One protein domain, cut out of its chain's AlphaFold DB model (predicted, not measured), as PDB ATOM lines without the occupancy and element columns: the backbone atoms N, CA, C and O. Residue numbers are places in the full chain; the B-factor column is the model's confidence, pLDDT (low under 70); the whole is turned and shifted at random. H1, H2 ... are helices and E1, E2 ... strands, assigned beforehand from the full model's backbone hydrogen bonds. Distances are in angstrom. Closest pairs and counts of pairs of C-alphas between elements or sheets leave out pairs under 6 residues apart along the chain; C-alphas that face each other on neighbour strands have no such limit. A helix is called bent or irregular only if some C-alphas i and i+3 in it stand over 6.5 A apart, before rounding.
ATOM      1  N   LEU A 139     210.910  96.371 139.449       94.25
ATOM      2  CA  LEU A 139     210.924  97.673 140.123       94.25
ATOM      3  C   LEU A 139     210.750  97.548 141.642       94.25
ATOM      4  O   LEU A 139     210.758  98.574 142.317       94.25
ATOM      5  N   GLN A 140     210.556  96.345 142.187       96.06
ATOM      6  CA  GLN A 140     210.235  96.094 143.592       96.06
ATOM      7  C   GLN A 140     211.383  95.346 144.268       96.06
ATOM      8  O   GLN A 140     211.727  94.220 143.918       96.06
ATOM      9  N   ARG A 141     212.011  95.993 145.250       95.19
ATOM     10  CA  ARG A 141     213.130  95.418 145.999       95.19
ATOM     11  C   ARG A 141     212.599  94.911 147.327       95.19
ATOM     12  O   ARG A 141     212.304  95.728 148.183       95.19
ATOM     13  N   ASP A 142     212.524  93.595 147.527       96.19
ATOM     14  CA  ASP A 142     211.946  92.979 148.743       96.19
ATOM     15  C   ASP A 142     212.497  93.563 150.056       96.19
ATOM     16  O   ASP A 142     211.757  93.774 151.011       96.19
ATOM     17  N   LYS A 143     213.787  93.921 150.086       96.94
ATOM     18  CA  LYS A 143     214.440  94.574 151.238       96.94
ATOM     19  C   LYS A 143     213.915  95.985 151.562       96.94
ATOM     20  O   LYS A 143     214.234  96.513 152.619       96.94
ATOM     21  N   GLU A 144     213.201  96.611 150.632       96.75
ATOM     22  CA  GLU A 144     212.629  97.962 150.724       96.75
ATOM     23  C   GLU A 144     211.099  97.930 150.896       96.75
ATOM     24  O   GLU A 144     210.442  98.973 150.831       96.75
ATOM     25  N   PHE A 145     210.518  96.744 151.108       97.50
ATOM     26  CA  PHE A 145     209.095  96.602 151.392       97.50
ATOM     27  C   PHE A 145     208.731  97.380 152.663       97.50
ATOM     28  O   PHE A 145     209.240  97.090 153.746       97.50
ATOM     29  N   TRP A 146     207.869  98.390 152.516       97.69
ATOM     30  CA  TRP A 146     207.409  99.280 153.594       97.69
ATOM     31  C   TRP A 146     208.517  99.972 154.399       97.69
ATOM     32  O   TRP A 146     208.321 100.326 155.561       97.69
ATOM     33  N   THR A 147     209.684 100.202 153.797       97.75
ATOM     34  CA  THR A 147     210.788 100.882 154.491       97.75
ATOM     35  C   THR A 147     210.826 102.387 154.248       97.75
ATOM     36  O   THR A 147     211.597 103.081 154.910       97.75
ATOM     37  N   LYS A 148     210.077 102.911 153.266       97.44
ATOM     38  CA  LYS A 148     210.119 104.339 152.920       97.44
ATOM     39  C   LYS A 148     209.190 105.164 153.810       97.44
ATOM     40  O   LYS A 148     208.122 104.700 154.195       97.44
ATOM     41  N   SER A 149     209.588 106.414 154.062       96.75
ATOM     42  CA  SER A 149     208.767 107.409 154.758       96.75
ATOM     43  C   SER A 149     208.296 108.507 153.812       96.75
ATOM     44  O   SER A 149     209.066 108.971 152.971       96.75
ATOM     45  N   SER A 150     207.037 108.922 153.953       95.25
ATOM     46  CA  SER A 150     206.395 109.984 153.170       95.25
ATOM     47  C   SER A 150     206.464 111.360 153.842       95.25
ATOM     48  O   SER A 150     205.708 112.258 153.477       95.25
ATOM     49  N   GLN A 151     207.323 111.538 154.855       92.31
ATOM     50  CA  GLN A 151     207.400 112.775 155.644       92.31
ATOM     51  C   GLN A 151     207.747 114.014 154.802       92.31
ATOM     52  O   GLN A 151     207.232 115.101 155.068       92.31
ATOM     53  N   HIS A 152     208.617 113.855 153.803       90.56
ATOM     54  CA  HIS A 152     209.090 114.951 152.949       90.56
ATOM     55  C   HIS A 152     208.705 114.751 151.484       90.56
ATOM     56  O   HIS A 152     208.260 115.685 150.816       90.56
ATOM     57  N   GLU A 153     208.846 113.519 151.002       94.81
ATOM     58  CA  GLU A 153     208.602 113.155 149.615       94.81
ATOM     59  C   GLU A 153     208.107 111.716 149.488       94.81
ATOM     60  O   GLU A 153     208.354 110.853 150.332       94.81
ATOM     61  N   VAL A 154     207.412 111.461 148.387       96.12
ATOM     62  CA  VAL A 154     206.998 110.137 147.946       96.12
ATOM     63  C   VAL A 154     207.683 109.865 146.620       96.12
ATOM     64  O   VAL A 154     207.402 110.536 145.630       96.12
ATOM     65  N   VAL A 155     208.569 108.871 146.610       96.06
ATOM     66  CA  VAL A 155     209.406 108.511 145.463       96.06
ATOM     67  C   VAL A 155     209.260 107.023 145.191       96.06
ATOM     68  O   VAL A 155     209.692 106.186 145.994       96.06
ATOM     69  N   VAL A 156     208.692 106.670 144.040       97.06
ATOM     70  CA  VAL A 156     208.544 105.271 143.620       97.06
ATOM     71  C   VAL A 156     208.942 105.074 142.165       97.06
ATOM     72  O   VAL A 156     208.585 105.888 141.317       97.06
ATOM     73  N   PRO A 157     209.652 103.988 141.833       97.12
ATOM     74  CA  PRO A 157     209.926 103.660 140.443       97.12
ATOM     75  C   PRO A 157     208.616 103.352 139.698       97.12
ATOM     76  O   PRO A 157     207.725 102.714 140.252       97.12
ATOM     77  N   VAL A 158     208.479 103.785 138.445       95.69
ATOM     78  CA  VAL A 158     207.267 103.561 137.619       95.69
ATOM     79  C   VAL A 158     207.557 102.944 136.254       95.69
ATOM     80  O   VAL A 158     206.637 102.565 135.531       95.69
ATOM     81  N   GLY A 159     208.829 102.826 135.887       94.00
ATOM     82  CA  GLY A 159     209.240 102.213 134.635       94.00
ATOM     83  C   GLY A 159     210.708 102.462 134.341       94.00
ATOM     84  O   GLY A 159     211.485 102.808 135.229       94.00
ATOM     85  N   TRP A 160     211.068 102.314 133.070       91.19
ATOM     86  CA  TRP A 160     212.411 102.582 132.576       91.19
ATOM     87  C   TRP A 160     212.363 103.498 131.360       91.19
ATOM     88  O   TRP A 160     211.408 103.467 130.582       91.19
ATOM     89  N   ASP A 161     213.409 104.294 131.189       86.12
ATOM     90  CA  ASP A 161     213.612 105.093 129.992       86.12
ATOM     91  C   ASP A 161     214.149 104.247 128.820       86.12
ATOM     92  O   ASP A 161     214.345 103.030 128.904       86.12
ATOM     93  N   ILE A 162     214.410 104.909 127.690       79.06
ATOM     94  CA  ILE A 162     214.955 104.276 126.480       79.06
ATOM     95  C   ILE A 162     216.366 103.694 126.662       79.06
ATOM     96  O   ILE A 162     216.812 102.924 125.812       79.06
ATOM     97  N   ASN A 163     217.057 104.071 127.737       80.06
ATOM     98  CA  ASN A 163     218.396 103.622 128.099       80.06
ATOM     99  C   ASN A 163     218.354 102.564 129.212       80.06
ATOM    100  O   ASN A 163     219.393 102.235 129.780       80.06
ATOM    101  N   HIS A 164     217.172 102.015 129.517       81.06
ATOM    102  CA  HIS A 164     216.949 101.019 130.563       81.06
ATOM    103  C   HIS A 164     217.217 101.511 131.993       81.06
ATOM    104  O   HIS A 164     217.300 100.676 132.903       81.06
ATOM    105  N   LYS A 165     217.300 102.830 132.205       86.88
ATOM    106  CA  LYS A 165     217.421 103.445 133.528       86.88
ATOM    107  C   LYS A 165     216.041 103.595 134.153       86.88
ATOM    108  O   LYS A 165     215.091 103.955 133.464       86.88
ATOM    109  N   GLU A 166     215.927 103.301 135.444       93.00
ATOM    110  CA  GLU A 166     214.674 103.483 136.179       93.00
ATOM    111  C   GLU A 166     214.230 104.947 136.177       93.00
ATOM    112  O   GLU A 166     215.034 105.863 136.363       93.00
ATOM    113  N   VAL A 167     212.930 105.142 135.975       95.00
ATOM    114  CA  VAL A 167     212.249 106.430 136.061       95.00
ATOM    115  C   VAL A 167     211.337 106.386 137.276       95.00
ATOM    116  O   VAL A 167     210.522 105.468 137.405       95.00
ATOM    117  N   CYS A 168     211.469 107.379 138.152       96.06
ATOM    118  CA  CYS A 168     210.665 107.512 139.358       96.06
ATOM    119  C   CYS A 168     209.516 108.505 139.165       96.06
ATOM    120  O   CYS A 168     209.631 109.500 138.452       96.06
ATOM    121  N   PHE A 169     208.398 108.203 139.814       95.88
ATOM    122  CA  PHE A 169     207.360 109.161 140.151       95.88
ATOM    123  C   PHE A 169     207.703 109.789 141.498       95.88
ATOM    124  O   PHE A 169     208.023 109.068 142.446       95.88
ATOM    125  N   GLU A 170     207.614 111.114 141.563       95.06
ATOM    126  CA  GLU A 170     208.045 111.921 142.701       95.06
ATOM    127  C   GLU A 170     206.994 112.999 142.987       95.06
ATOM    128  O   GLU A 170     206.604 113.742 142.082       95.06
ATOM    129  N   ILE A 171     206.524 113.067 144.232       94.75
ATOM    130  CA  ILE A 171     205.684 114.156 144.753       94.75
ATOM    131  C   ILE A 171     206.135 114.526 146.165       94.75
ATOM    132  O   ILE A 171     206.636 113.683 146.904       94.75
ATOM    133  N   GLY A 172     205.919 115.774 146.558       90.44
ATOM    134  CA  GLY A 172     206.357 116.325 147.836       90.44
ATOM    135  C   GLY A 172     207.227 117.562 147.646       90.44
ATOM    136  O   GLY A 172     207.404 118.055 146.527       90.44
ATOM    137  N   ASN A 173     207.754 118.085 148.753       84.56
ATOM    138  CA  ASN A 173     208.431 119.381 148.794       84.56
ATOM    139  C   ASN A 173     207.568 120.494 148.150       84.56
ATOM    140  O   ASN A 173     206.546 120.898 148.706       84.56
ATOM    141  N   GLU A 174     207.953 120.974 146.965       80.62
ATOM    142  CA  GLU A 174     207.251 122.036 146.232       80.62
ATOM    143  C   GLU A 174     206.201 121.510 145.233       80.62
ATOM    144  O   GLU A 174     205.322 122.263 144.813       80.62
ATOM    145  N   GLN A 175     206.266 120.230 144.842       80.44
ATOM    146  CA  GLN A 175     205.448 119.651 143.769       80.44
ATOM    147  C   GLN A 175     204.482 118.600 144.323       80.44
ATOM    148  O   GLN A 175     204.829 117.441 144.518       80.44
ATOM    149  N   ASN A 176     203.232 119.004 144.553       86.06
ATOM    150  CA  ASN A 176     202.234 118.162 145.227       86.06
ATOM    151  C   ASN A 176     201.157 117.592 144.290       86.06
ATOM    152  O   ASN A 176     200.250 116.885 144.734       86.06
ATOM    153  N   HIS A 177     201.215 117.916 142.996       91.12
ATOM    154  CA  HIS A 177     200.183 117.559 142.027       91.12
ATOM    155  C   HIS A 177     200.799 117.030 140.738       91.12
ATOM    156  O   HIS A 177     201.761 117.593 140.219       91.12
ATOM    157  N   THR A 178     200.198 115.980 140.182       93.25
ATOM    158  CA  THR A 178     200.645 115.384 138.922       93.25
ATOM    159  C   THR A 178     199.480 115.247 137.956       93.25
ATOM    160  O   THR A 178     198.416 114.742 138.313       93.25
ATOM    161  N   LEU A 179     199.697 115.666 136.710       94.75
ATOM    162  CA  LEU A 179     198.764 115.471 135.606       94.75
ATOM    163  C   LEU A 179     199.260 114.337 134.702       94.75
ATOM    164  O   LEU A 179     200.368 114.399 134.175       94.75
ATOM    165  N   ILE A 180     198.420 113.324 134.484       92.50
ATOM    166  CA  ILE A 180     198.723 112.190 133.602       92.50
ATOM    167  C   ILE A 180     197.781 112.237 132.397       92.50
ATOM    168  O   ILE A 180     196.571 112.046 132.524       92.50
ATOM    169  N   CYS A 181     198.347 112.444 131.209       92.00
ATOM    170  CA  CYS A 181     197.601 112.583 129.960       92.00
ATOM    171  C   CYS A 181     197.967 111.481 128.962       92.00
ATOM    172  O   CYS A 181     199.127 111.113 128.812       92.00
ATOM    173  N   GLY A 182     196.974 110.978 128.225       87.81
ATOM    174  CA  GLY A 182     197.207 109.998 127.168       87.81
ATOM    175  C   GLY A 182     195.927 109.565 126.461       87.81
ATOM    176  O   GLY A 182     194.872 109.423 127.090       87.81
ATOM    177  N   ARG A 183     196.029 109.323 125.146       86.81
ATOM    178  CA  ARG A 183     194.930 108.810 124.303       86.81
ATOM    179  C   ARG A 183     194.472 107.412 124.741       86.81
ATOM    180  O   ARG A 183     195.197 106.713 125.450       86.81
ATOM    181  N   SER A 184     193.287 106.977 124.312       83.69
ATOM    182  CA  SER A 184     192.849 105.590 124.545       83.69
ATOM    183  C   SER A 184     193.887 104.594 124.005       83.69
ATOM    184  O   SER A 184     194.491 104.844 122.963       83.69
ATOM    185  N   GLY A 185     194.153 103.516 124.747       83.56
ATOM    186  CA  GLY A 185     195.166 102.512 124.391       83.56
ATOM    187  C   GLY A 185     196.632 102.943 124.562       83.56
ATOM    188  O   GLY A 185     197.524 102.181 124.215       83.56
ATOM    189  N   SER A 186     196.919 104.133 125.107       84.62
ATOM    190  CA  SER A 186     198.303 104.600 125.345       84.62
ATOM    191  C   SER A 186     199.009 103.959 126.547       84.62
ATOM    192  O   SER A 186     200.188 104.220 126.753       84.62
ATOM    193  N   GLY A 187     198.305 103.155 127.350       89.69
ATOM    194  CA  GLY A 187     198.859 102.538 128.561       89.69
ATOM    195  C   GLY A 187     198.665 103.340 129.853       89.69
ATOM    196  O   GLY A 187     199.204 102.953 130.880       89.69
ATOM    197  N   LYS A 188     197.868 104.419 129.849       92.88
ATOM    198  CA  LYS A 188     197.571 105.219 131.057       92.88
ATOM    199  C   LYS A 188     197.063 104.384 132.243       92.88
ATOM    200  O   LYS A 188     197.552 104.571 133.347       92.88
ATOM    201  N   SER A 189     196.102 103.480 132.026       90.75
ATOM    202  CA  SER A 189     195.593 102.612 133.099       90.75
ATOM    203  C   SER A 189     196.703 101.728 133.667       90.75
ATOM    204  O   SER A 189     196.918 101.698 134.872       90.75
ATOM    205  N   ASN A 190     197.499 101.108 132.791       91.69
ATOM    206  CA  ASN A 190     198.650 100.299 133.192       91.69
ATOM    207  C   ASN A 190     199.676 101.104 134.007       91.69
ATOM    208  O   ASN A 190     200.185 100.615 135.010       91.69
ATOM    209  N   PHE A 191     199.946 102.352 133.613       94.31
ATOM    210  CA  PHE A 191     200.797 103.261 134.383       94.31
ATOM    211  C   PHE A 191     200.237 103.516 135.790       94.31
ATOM    212  O   PHE A 191     200.977 103.419 136.764       94.31
ATOM    213  N   LEU A 192     198.933 103.794 135.913       95.12
ATOM    214  CA  LEU A 192     198.287 103.993 137.215       95.12
ATOM    215  C   LEU A 192     198.366 102.735 138.089       95.12
ATOM    216  O   LEU A 192     198.633 102.849 139.280       95.12
ATOM    217  N   HIS A 193     198.200 101.542 137.511       94.50
ATOM    218  CA  HIS A 193     198.369 100.286 138.242       94.50
ATOM    219  C   HIS A 193     199.800 100.069 138.733       94.50
ATOM    220  O   HIS A 193     199.983  99.679 139.884       94.50
ATOM    221  N   ALA A 194     200.805 100.344 137.897       95.44
ATOM    222  CA  ALA A 194     202.208 100.260 138.298       95.44
ATOM    223  C   ALA A 194     202.531 101.252 139.428       95.44
ATOM    224  O   ALA A 194     203.169 100.885 140.411       95.44
ATOM    225  N   LEU A 195     202.027 102.486 139.319       97.31
ATOM    226  CA  LEU A 195     202.179 103.513 140.346       97.31
ATOM    227  C   LEU A 195     201.544 103.085 141.674       97.31
ATOM    228  O   LEU A 195     202.214 103.111 142.699       97.31
ATOM    229  N   ILE A 196     200.277 102.658 141.665       96.75
ATOM    230  CA  ILE A 196     199.555 102.239 142.876       96.75
ATOM    231  C   ILE A 196     200.254 101.060 143.556       96.75
ATOM    232  O   ILE A 196     200.468 101.091 144.766       96.75
ATOM    233  N   GLN A 197     200.645 100.044 142.787       96.44
ATOM    234  CA  GLN A 197     201.322  98.869 143.333       96.44
ATOM    235  C   GLN A 197     202.689  99.216 143.925       96.44
ATOM    236  O   GLN A 197     203.012  98.741 145.007       96.44
ATOM    237  N   ASN A 198     203.477 100.080 143.278       97.69
ATOM    238  CA  ASN A 198     204.771 100.483 143.831       97.69
ATOM    239  C   ASN A 198     204.625 101.430 145.029       97.69
ATOM    240  O   ASN A 198     205.388 101.303 145.983       97.69
ATOM    241  N   LEU A 199     203.615 102.307 145.059       97.94
ATOM    242  CA  LEU A 199     203.266 103.055 146.276       97.94
ATOM    243  C   LEU A 199     202.960 102.100 147.433       97.94
ATOM    244  O   LEU A 199     203.552 102.232 148.500       97.94
ATOM    245  N   ALA A 200     202.102 101.107 147.197       97.38
ATOM    246  CA  ALA A 200     201.714 100.132 148.207       97.38
ATOM    247  C   ALA A 200     202.849  99.190 148.634       97.38
ATOM    248  O   ALA A 200     202.827  98.678 149.750       97.38
ATOM    249  N   PHE A 201     203.834  98.953 147.766       97.81
ATOM    250  CA  PHE A 201     204.996  98.123 148.068       97.81
ATOM    251  C   PHE A 201     206.029  98.863 148.926       97.81
ATOM    252  O   PHE A 201     206.542  98.315 149.897       97.81
ATOM    253  N   TYR A 202     206.351 100.111 148.579       98.31
ATOM    254  CA  TYR A 202     207.433 100.855 149.232       98.31
ATOM    255  C   TYR A 202     207.005 101.577 150.515       98.31
ATOM    256  O   TYR A 202     207.839 101.792 151.396       98.31
ATOM    257  N   TYR A 203     205.728 101.942 150.635       98.44
ATOM    258  CA  TYR A 203     205.191 102.713 151.756       98.44
ATOM    259  C   TYR A 203     204.134 101.903 152.494       98.44
ATOM    260  O   TYR A 203     203.275 101.294 151.863       98.44
ATOM    261  N   ALA A 204     204.158 101.921 153.824       98.06
ATOM    262  CA  ALA A 204     203.126 101.277 154.631       98.06
ATOM    263  C   ALA A 204     201.777 102.044 154.567       98.06
ATOM    264  O   ALA A 204     201.761 103.241 154.259       98.06
ATOM    265  N   PRO A 205     200.625 101.410 154.879       97.12
ATOM    266  CA  PRO A 205     199.295 102.045 154.805       97.12
ATOM    267  C   PRO A 205     199.071 103.240 155.750       97.12
ATOM    268  O   PRO A 205     198.065 103.955 155.642       97.12
ATOM    269  N   ASN A 206     199.955 103.426 156.733       96.00
ATOM    270  CA  ASN A 206     199.997 104.592 157.615       96.00
ATOM    271  C   ASN A 206     200.819 105.755 157.030       96.00
ATOM    272  O   ASN A 206     200.576 106.892 157.424       96.00
ATOM    273  N   GLU A 207     201.725 105.488 156.085       96.94
ATOM    274  CA  GLU A 207     202.475 106.504 155.336       96.94
ATOM    275  C   GLU A 207     201.651 107.005 154.136       96.94
ATOM    276  O   GLU A 207     201.452 108.206 153.963       96.94
ATOM    277  N   VAL A 208     201.091 106.092 153.327       96.38
ATOM    278  CA  VAL A 208     200.339 106.439 152.105       96.38
ATOM    279  C   VAL A 208     198.918 105.879 152.139       96.38
ATOM    280  O   VAL A 208     198.694 104.690 152.352       96.38
ATOM    281  N   GLN A 209     197.942 106.745 151.859       95.31
ATOM    282  CA  GLN A 209     196.529 106.391 151.718       95.31
ATOM    283  C   GLN A 209     196.014 106.813 150.343       95.31
ATOM    284  O   GLN A 209     196.216 107.949 149.913       95.31
ATOM    285  N   LEU A 210     195.329 105.899 149.663       95.69
ATOM    286  CA  LEU A 210     194.840 106.067 148.301       95.69
ATOM    287  C   LEU A 210     193.322 106.251 148.289       95.69
ATOM    288  O   LEU A 210     192.573 105.465 148.870       95.69
ATOM    289  N   PHE A 211     192.881 107.284 147.576       93.50
ATOM    290  CA  PHE A 211     191.476 107.569 147.301       93.50
ATOM    291  C   PHE A 211     191.286 107.561 145.784       93.50
ATOM    292  O   PHE A 211     191.695 108.489 145.089       93.50
ATOM    293  N   LEU A 212     190.723 106.473 145.263       92.25
ATOM    294  CA  LEU A 212     190.649 106.174 143.837       92.25
ATOM    295  C   LEU A 212     189.242 106.479 143.310       92.25
ATOM    296  O   LEU A 212     188.268 105.834 143.692       92.25
ATOM    297  N   LEU A 213     189.137 107.478 142.433       88.69
ATOM    298  CA  LEU A 213     187.882 107.913 141.817       88.69
ATOM    299  C   LEU A 213     187.939 107.653 140.311       88.69
ATOM    300  O   LEU A 213     188.695 108.318 139.601       88.69
ATOM    301  N   ASP A 214     187.121 106.721 139.825       87.31
ATOM    302  CA  ASP A 214     186.875 106.528 138.397       87.31
ATOM    303  C   ASP A 214     185.508 107.124 138.018       87.31
ATOM    304  O   ASP A 214     184.470 106.791 138.603       87.31
ATOM    305  N   TYR A 215     185.526 108.058 137.065       80.69
ATOM    306  CA  TYR A 215     184.339 108.734 136.522       80.69
ATOM    307  C   TYR A 215     183.892 108.148 135.182       80.69
ATOM    308  O   TYR A 215     182.858 108.551 134.650       80.69
ATOM    309  N   LYS A 216     184.661 107.224 134.597       71.81
ATOM    310  CA  LYS A 216     184.176 106.441 133.461       71.81
ATOM    311  C   LYS A 216     183.316 105.286 133.962       71.81
ATOM    312  O   LYS A 216     183.427 104.866 135.108       71.81
ATOM    313  N   GLU A 217     182.543 104.692 133.055       64.38
ATOM    314  CA  GLU A 217     181.908 103.373 133.240       64.38
ATOM    315  C   GLU A 217     182.936 102.221 133.380       64.38
ATOM    316  O   GLU A 217     182.620 101.055 133.162       64.38
ATOM    317  N   GLY A 218     184.201 102.535 133.675       63.81
ATOM    318  CA  GLY A 218     185.270 101.570 133.865       63.81
ATOM    319  C   GLY A 218     185.253 101.021 135.284       63.81
ATOM    320  O   GLY A 218     184.975 101.746 136.228       63.81
ATOM    321  N   VAL A 219     185.583  99.739 135.421       75.06
ATOM    322  CA  VAL A 219     185.779  99.022 136.693       75.06
ATOM    323  C   VAL A 219     187.263  98.942 137.074       75.06
ATOM    324  O   VAL A 219     187.666  98.036 137.794       75.06
ATOM    325  N   GLU A 220     188.090  99.859 136.561       85.06
ATOM    326  CA  GLU A 220     189.560  99.754 136.567       85.06
ATOM    327  C   GLU A 220     190.116  99.489 137.975       85.06
ATOM    328  O   GLU A 220     190.918  98.585 138.196       85.06
ATOM    329  N   PHE A 221     189.623 100.235 138.962       89.50
ATOM    330  CA  PHE A 221     190.103 100.152 140.339       89.50
ATOM    331  C   PHE A 221     189.407  99.088 141.198       89.50
ATOM    332  O   PHE A 221     189.794  98.916 142.354       89.50
ATOM    333  N   ASN A 222     188.453  98.315 140.655       87.88
ATOM    334  CA  ASN A 222     187.827  97.208 141.397       87.88
ATOM    335  C   ASN A 222     188.838  96.138 141.827       87.88
ATOM    336  O   ASN A 222     188.614  95.440 142.814       87.88
ATOM    337  N   ALA A 223     189.976  96.051 141.133       88.31
ATOM    338  CA  ALA A 223     191.084  95.182 141.508       88.31
ATOM    339  C   ALA A 223     191.601  95.422 142.941       88.31
ATOM    340  O   ALA A 223     192.196  94.522 143.518       88.31
ATOM    341  N   TYR A 224     191.371  96.605 143.525       92.25
ATOM    342  CA  TYR A 224     191.872  96.968 144.857       92.25
ATOM    343  C   TYR A 224     190.868  96.765 145.995       92.25
ATOM    344  O   TYR A 224     191.227  96.946 147.155       92.25
ATOM    345  N   VAL A 225     189.623  96.402 145.676       87.88
ATOM    346  CA  VAL A 225     188.578  96.068 146.664       87.88
ATOM    347  C   VAL A 225     188.187  94.591 146.640       87.88
ATOM    348  O   VAL A 225     187.422  94.154 147.497       87.88
ATOM    349  N   ALA A 226     188.688  93.826 145.667       81.25
ATOM    350  CA  ALA A 226     188.562  92.373 145.644       81.25
ATOM    351  C   ALA A 226     189.366  91.744 146.794       81.25
ATOM    352  O   ALA A 226     190.360  92.315 147.212       81.25
ATOM    353  N   ASP A 227     188.940  90.584 147.296       80.50
ATOM    354  CA  ASP A 227     189.588  89.886 148.417       80.50
ATOM    355  C   ASP A 227     190.948  89.261 148.004       80.50
ATOM    356  O   ASP A 227     190.966  88.477 147.046       80.50
ATOM    357  N   PRO A 228     192.076  89.568 148.684       84.69
ATOM    358  CA  PRO A 228     192.218  90.525 149.784       84.69
ATOM    359  C   PRO A 228     192.275  91.976 149.295       84.69
ATOM    360  O   PRO A 228     193.018  92.311 148.368       84.69
ATOM    361  N   ALA A 229     191.515  92.849 149.960       90.25
ATOM    362  CA  ALA A 229     191.480  94.266 149.620       90.25
ATOM    363  C   ALA A 229     192.832  94.938 149.905       90.25
ATOM    364  O   ALA A 229     193.518  94.609 150.875       90.25
ATOM    365  N   LEU A 230     193.200  95.924 149.084       94.56
ATOM    366  CA  LEU A 230     194.434  96.680 149.272       94.56
ATOM    367  C   LEU A 230     194.300  97.615 150.484       94.56
ATOM    368  O   LEU A 230     193.519  98.563 150.446       94.56
ATOM    369  N   GLU A 231     195.109  97.412 151.526       95.25
ATOM    370  CA  GLU A 231     195.040  98.186 152.782       95.25
ATOM    371  C   GLU A 231     195.214  99.707 152.593       95.25
ATOM    372  O   GLU A 231     194.670 100.516 153.353       95.25
ATOM    373  N   HIS A 232     195.951 100.116 151.558       96.81
ATOM    374  CA  HIS A 232     196.146 101.520 151.193       96.81
ATOM    375  C   HIS A 232     194.894 102.157 150.586       96.81
ATOM    376  O   HIS A 232     194.740 103.375 150.674       96.81
ATOM    377  N   ALA A 233     194.008 101.378 149.959       95.06
ATOM    378  CA  ALA A 233     192.825 101.881 149.270       95.06
ATOM    379  C   ALA A 233     191.708 102.217 150.274       95.06
ATOM    380  O   ALA A 233     190.891 101.380 150.647       95.06
ATOM    381  N   ARG A 234     191.657 103.481 150.712       92.62
ATOM    382  CA  ARG A 234     190.657 103.985 151.674       92.62
ATOM    383  C   ARG A 234     189.301 104.253 151.048       92.62
ATOM    384  O   ARG A 234     188.282 104.190 151.729       92.62
ATOM    385  N   LEU A 235     189.303 104.579 149.764       89.81
ATOM    386  CA  LEU A 235     188.101 104.763 148.975       89.81
ATOM    387  C   LEU A 235     188.380 104.285 147.559       89.81
ATOM    388  O   LEU A 235     189.362 104.706 146.952       89.81
ATOM    389  N   VAL A 236     187.478 103.470 147.028       89.12
ATOM    390  CA  VAL A 236     187.412 103.161 145.605       89.12
ATOM    391  C   VAL A 236     185.991 103.436 145.155       89.12
ATOM    392  O   VAL A 236     185.046 102.863 145.691       89.12
ATOM    393  N   SER A 237     185.840 104.349 144.203       84.56
ATOM    394  CA  SER A 237     184.546 104.692 143.629       84.56
ATOM    395  C   SER A 237     184.585 104.482 142.125       84.56
ATOM    396  O   SER A 237     185.446 105.020 141.428       84.56
ATOM    397  N   VAL A 238     183.641 103.679 141.649       76.75
ATOM    398  CA  VAL A 238     183.517 103.214 140.268       76.75
ATOM    399  C   VAL A 238     182.254 103.815 139.675       76.75
ATOM    400  O   VAL A 238     181.222 103.825 140.343       76.75
ATOM    401  N   ALA A 239     182.332 104.329 138.443       66.12
ATOM    402  CA  ALA A 239     181.230 105.047 137.796       66.12
ATOM    403  C   ALA A 239     180.654 106.178 138.679       66.12
ATOM    404  O   ALA A 239     179.443 106.344 138.827       66.12
ATOM    405  N   SER A 240     181.550 106.949 139.302       68.19
ATOM    406  CA  SER A 240     181.190 107.977 140.282       68.19
ATOM    407  C   SER A 240     180.334 109.074 139.647       68.19
ATOM    408  O   SER A 240     180.720 109.662 138.636       68.19
ATOM    409  N   SER A 241     179.204 109.425 140.268       76.50
ATOM    410  CA  SER A 241     178.470 110.628 139.876       76.50
ATOM    411  C   SER A 241     179.277 111.885 140.222       76.50
ATOM    412  O   SER A 241     180.055 111.918 141.180       76.50
ATOM    413  N   VAL A 242     179.039 112.975 139.488       80.62
ATOM    414  CA  VAL A 242     179.631 114.288 139.806       80.62
ATOM    415  C   VAL A 242     179.291 114.715 141.241       80.62
ATOM    416  O   VAL A 242     180.146 115.233 141.954       80.62
ATOM    417  N   SER A 243     178.068 114.435 141.702       84.56
ATOM    418  CA  SER A 243     177.624 114.751 143.065       84.56
ATOM    419  C   SER A 243     178.405 113.996 144.147       84.56
ATOM    420  O   SER A 243     178.731 114.580 145.186       84.56
ATOM    421  N   PHE A 244     178.753 112.729 143.902       85.25
ATOM    422  CA  PHE A 244     179.610 111.957 144.798       85.25
ATOM    423  C   PHE A 244     181.011 112.573 144.869       85.25
ATOM    424  O   PHE A 244     181.515 112.842 145.959       85.25
ATOM    425  N   GLY A 245     181.589 112.895 143.709       85.75
ATOM    426  CA  GLY A 245     182.875 113.581 143.604       85.75
ATOM    427  C   GLY A 245     182.936 114.885 144.398       85.75
ATOM    428  O   GLY A 245     183.853 115.092 145.192       85.75
ATOM    429  N   MET A 246     181.924 115.742 144.248       88.38
ATOM    430  CA  MET A 246     181.814 116.998 145.001       88.38
ATOM    431  C   MET A 246     181.721 116.770 146.514       88.38
ATOM    432  O   MET A 246     182.342 117.495 147.294       88.38
ATOM    433  N   SER A 247     180.964 115.755 146.935       90.19
ATOM    434  CA  SER A 247     180.811 115.406 148.350       90.19
ATOM    435  C   SER A 247     182.131 114.916 148.946       90.19
ATOM    436  O   SER A 247     182.523 115.359 150.028       90.19
ATOM    437  N   PHE A 248     182.854 114.068 148.212       90.62
ATOM    438  CA  PHE A 248     184.174 113.590 148.607       90.62
ATOM    439  C   PHE A 248     185.197 114.728 148.696       90.62
ATOM    440  O   PHE A 248     185.900 114.836 149.696       90.62
ATOM    441  N   LEU A 249     185.246 115.623 147.706       90.38
ATOM    442  CA  LEU A 249     186.144 116.782 147.740       90.38
ATOM    443  C   LEU A 249     185.838 117.704 148.927       90.38
ATOM    444  O   LEU A 249     186.755 118.175 149.594       90.38
ATOM    445  N   SER A 250     184.559 117.921 149.243       92.62
ATOM    446  CA  SER A 250     184.152 118.686 150.428       92.62
ATOM    447  C   SER A 250     184.633 118.033 151.728       92.62
ATOM    448  O   SER A 250     185.144 118.716 152.619       92.62
ATOM    449  N   TRP A 251     184.521 116.707 151.832       93.75
ATOM    450  CA  TRP A 251     185.075 115.950 152.954       93.75
ATOM    451  C   TRP A 251     186.605 116.066 153.025       93.75
ATOM    452  O   TRP A 251     187.137 116.375 154.090       93.75
ATOM    453  N   LEU A 252     187.306 115.922 151.896       91.94
ATOM    454  CA  LEU A 252     188.763 116.025 151.826       91.94
ATOM    455  C   LEU A 252     189.252 117.406 152.288       91.94
ATOM    456  O   LEU A 252     190.175 117.498 153.093       91.94
ATOM    457  N   CYS A 253     188.576 118.479 151.864       92.56
ATOM    458  CA  CYS A 253     188.856 119.837 152.329       92.56
ATOM    459  C   CYS A 253     188.708 119.977 153.853       92.56
ATOM    460  O   CYS A 253     189.533 120.629 154.495       92.56
ATOM    461  N   LYS A 254     187.685 119.356 154.457       94.62
ATOM    462  CA  LYS A 254     187.492 119.368 155.919       94.62
ATOM    463  C   LYS A 254     188.602 118.610 156.646       94.62
ATOM    464  O   LYS A 254     189.110 119.105 157.651       94.62
ATOM    465  N   GLU A 255     189.013 117.452 156.132       91.69
ATOM    466  CA  GLU A 255     190.128 116.687 156.700       91.69
ATOM    467  C   GLU A 255     191.453 117.454 156.610       91.69
ATOM    468  O   GLU A 255     192.202 117.511 157.587       91.69
ATOM    469  N   MET A 256     191.720 118.128 155.488       89.50
ATOM    470  CA  MET A 256     192.893 118.998 155.344       89.50
ATOM    471  C   MET A 256     192.896 120.136 156.375       89.50
ATOM    472  O   MET A 256     193.916 120.386 157.018       89.50
ATOM    473  N   GLN A 257     191.751 120.795 156.592       91.75
ATOM    474  CA  GLN A 257     191.618 121.849 157.607       91.75
ATOM    475  C   GLN A 257     191.826 121.314 159.028       91.75
ATOM    476  O   GLN A 257     192.491 121.959 159.840       91.75
ATOM    477  N   LYS A 258     191.281 120.132 159.335       92.12
ATOM    478  CA  LYS A 258     191.454 119.474 160.634       92.12
ATOM    479  C   LYS A 258     192.929 119.186 160.913       92.12
ATOM    480  O   LYS A 258     193.416 119.549 161.979       92.12
ATOM    481  N   LYS A 259     193.646 118.615 159.939       86.44
ATOM    482  CA  LYS A 259     195.088 118.341 160.048       86.44
ATOM    483  C   LYS A 259     195.907 119.621 160.223       86.44
ATOM    484  O   LYS A 259     196.770 119.670 161.091       86.44
ATOM    485  N   SER A 260     195.598 120.672 159.460       83.44
ATOM    486  CA  SER A 260     196.269 121.978 159.565       83.44
ATOM    487  C   SER A 260     196.165 122.574 160.978       83.44
ATOM    488  O   SER A 260     197.168 123.005 161.541       83.44
ATOM    489  N   ARG A 261     194.982 122.506 161.607       85.38
ATOM    490  CA  ARG A 261     194.776 122.974 162.991       85.38
ATOM    491  C   ARG A 261     195.571 122.173 164.020       85.38
ATOM    492  O   ARG A 261     196.072 122.757 164.971       85.38
ATOM    493  N   SER A 262     195.688 120.857 163.842       76.25
ATOM    494  CA  SER A 262     196.471 120.005 164.745       76.25
ATOM    495  C   SER A 262     197.965 120.324 164.707       76.25
ATOM    496  O   SER A 262     198.615 120.219 165.737       76.25
ATOM    497  N   VAL A 263     198.497 120.747 163.555       74.56
ATOM    498  CA  VAL A 263     199.903 121.166 163.421       74.56
ATOM    499  C   VAL A 263     200.148 122.538 164.059       74.56
ATOM    500  O   VAL A 263     201.204 122.751 164.630       74.56
ATOM    501  N   GLN A 264     199.174 123.452 164.008       59.06
ATOM    502  CA  GLN A 264     199.274 124.777 164.644       59.06
ATOM    503  C   GLN A 264     199.112 124.757 166.172       59.06
ATOM    504  O   GLN A 264     199.370 125.766 166.821       59.06
ATOM    505  N   ALA A 265     198.623 123.652 166.741       55.97
ATOM    506  CA  ALA A 265     198.406 123.496 168.180       55.97
ATOM    507  C   ALA A 265     199.618 122.898 168.926       55.97
ATOM    508  O   ALA A 265     199.531 122.694 170.138       55.97
ATOM    509  N   ILE A 266     200.702 122.594 168.204       48.81
ATOM    510  CA  ILE A 266     201.993 122.094 168.706       48.81
ATOM    511  C   ILE A 266     203.005 123.236 168.624       48.81
ATOM    512  O   ILE A 266     203.774 123.394 169.596       48.81
TER     513      ILE A 266
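Overview. This is residues 139 to 266 of the 266 residues of the protein "FtsK/SpoIIIE family protein" of Helicobacter pylori GAMchJs114i (UniProt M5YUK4). A two-stranded hairpin, E1 and E2, has helix H1 packed on it; H1 lies between this hairpin and a small second pair of strands, E3 and E4, with short helix H2 beside them. Long helix H3 lies beyond E3 and E4, with its residues 253 to 264 sticking out as an arm. The printed part has 128 residues, with three named helices and four named strands in the order E1 E2 H1 E3 H2 E4 H3; E1 and E2 are antiparallel, E3 and E4 parallel. The class is mixed, helices and strands; the whole is compact, with a radius of gyration of the C-alphas of 16.2 A and spans of 47 by 41 by 32 A.

Arrangement. Look first at E1, residues 153 to 160, and E2, residues 166 to 172, a hairpin whose directions stand at 156 degrees. N 154 and O 171 are 2.8 A apart and N 156 and O 169 3.0 A, both within hydrogen-bond range. Next find H1, residues 188 to 202: it has 10 pairs of C-alphas within 8 A of E1, the closest those of Val 158 and Leu 195, 5.8 A. Go on to E3, residues 210 to 213, H2, residues 220 to 224, and E4, residues 233 to 237, a strand-helix-strand unit, two parallel neighbour strands with a helix between them in the chain, with a right-handed crossover. Between E3 and E4, N 212 and O 235 are 2.8 A apart, within hydrogen-bond range. The closest C-alphas of H2 and E4 are those of Phe 221 and Val 236, 6.6 A. H1 and H2 are close but not clearly touching; their closest C-alphas, Ser 189 and Glu 220, are 7.5 A apart. H3, residues 242 to 264, comes closest to E3 at the C-alphas of Gly 245 and Leu 213, 7.8 A; H1 and H3 are apart. In H1 and H3 every O i to N i+4 pair is within hydrogen-bond range; in H2 0 of 1 is, with 1 of 2 O i to N i+3 pairs.

Along the chain. Find C-alpha 153 at (208.602, 113.155, 149.615); from there E1 runs 20.4 A, and E2 returns over 19.2 A. H1 begins at C-alpha 188, (197.571, 105.219, 131.057), and runs 21.1 A. E3, H2 and E4 are shorter; H2 is only just irregular, with C-alphas 220 and 223 6.9 A apart. H3 runs 33.4 A to C-alpha 264 at (199.274, 124.777, 164.644).

Size, cuts and confidence. The C-alphas farthest apart, Asn 163 and Ala 265, are 49.0 A apart. The printed part has no cut; the link from E2 to H1, 15 residues, is long, and residues 181 to 187 stand free. The mean pLDDT of the printed part is 89.1; residues 217 to 218, 239 to 240 and 264 to 266 are under 70.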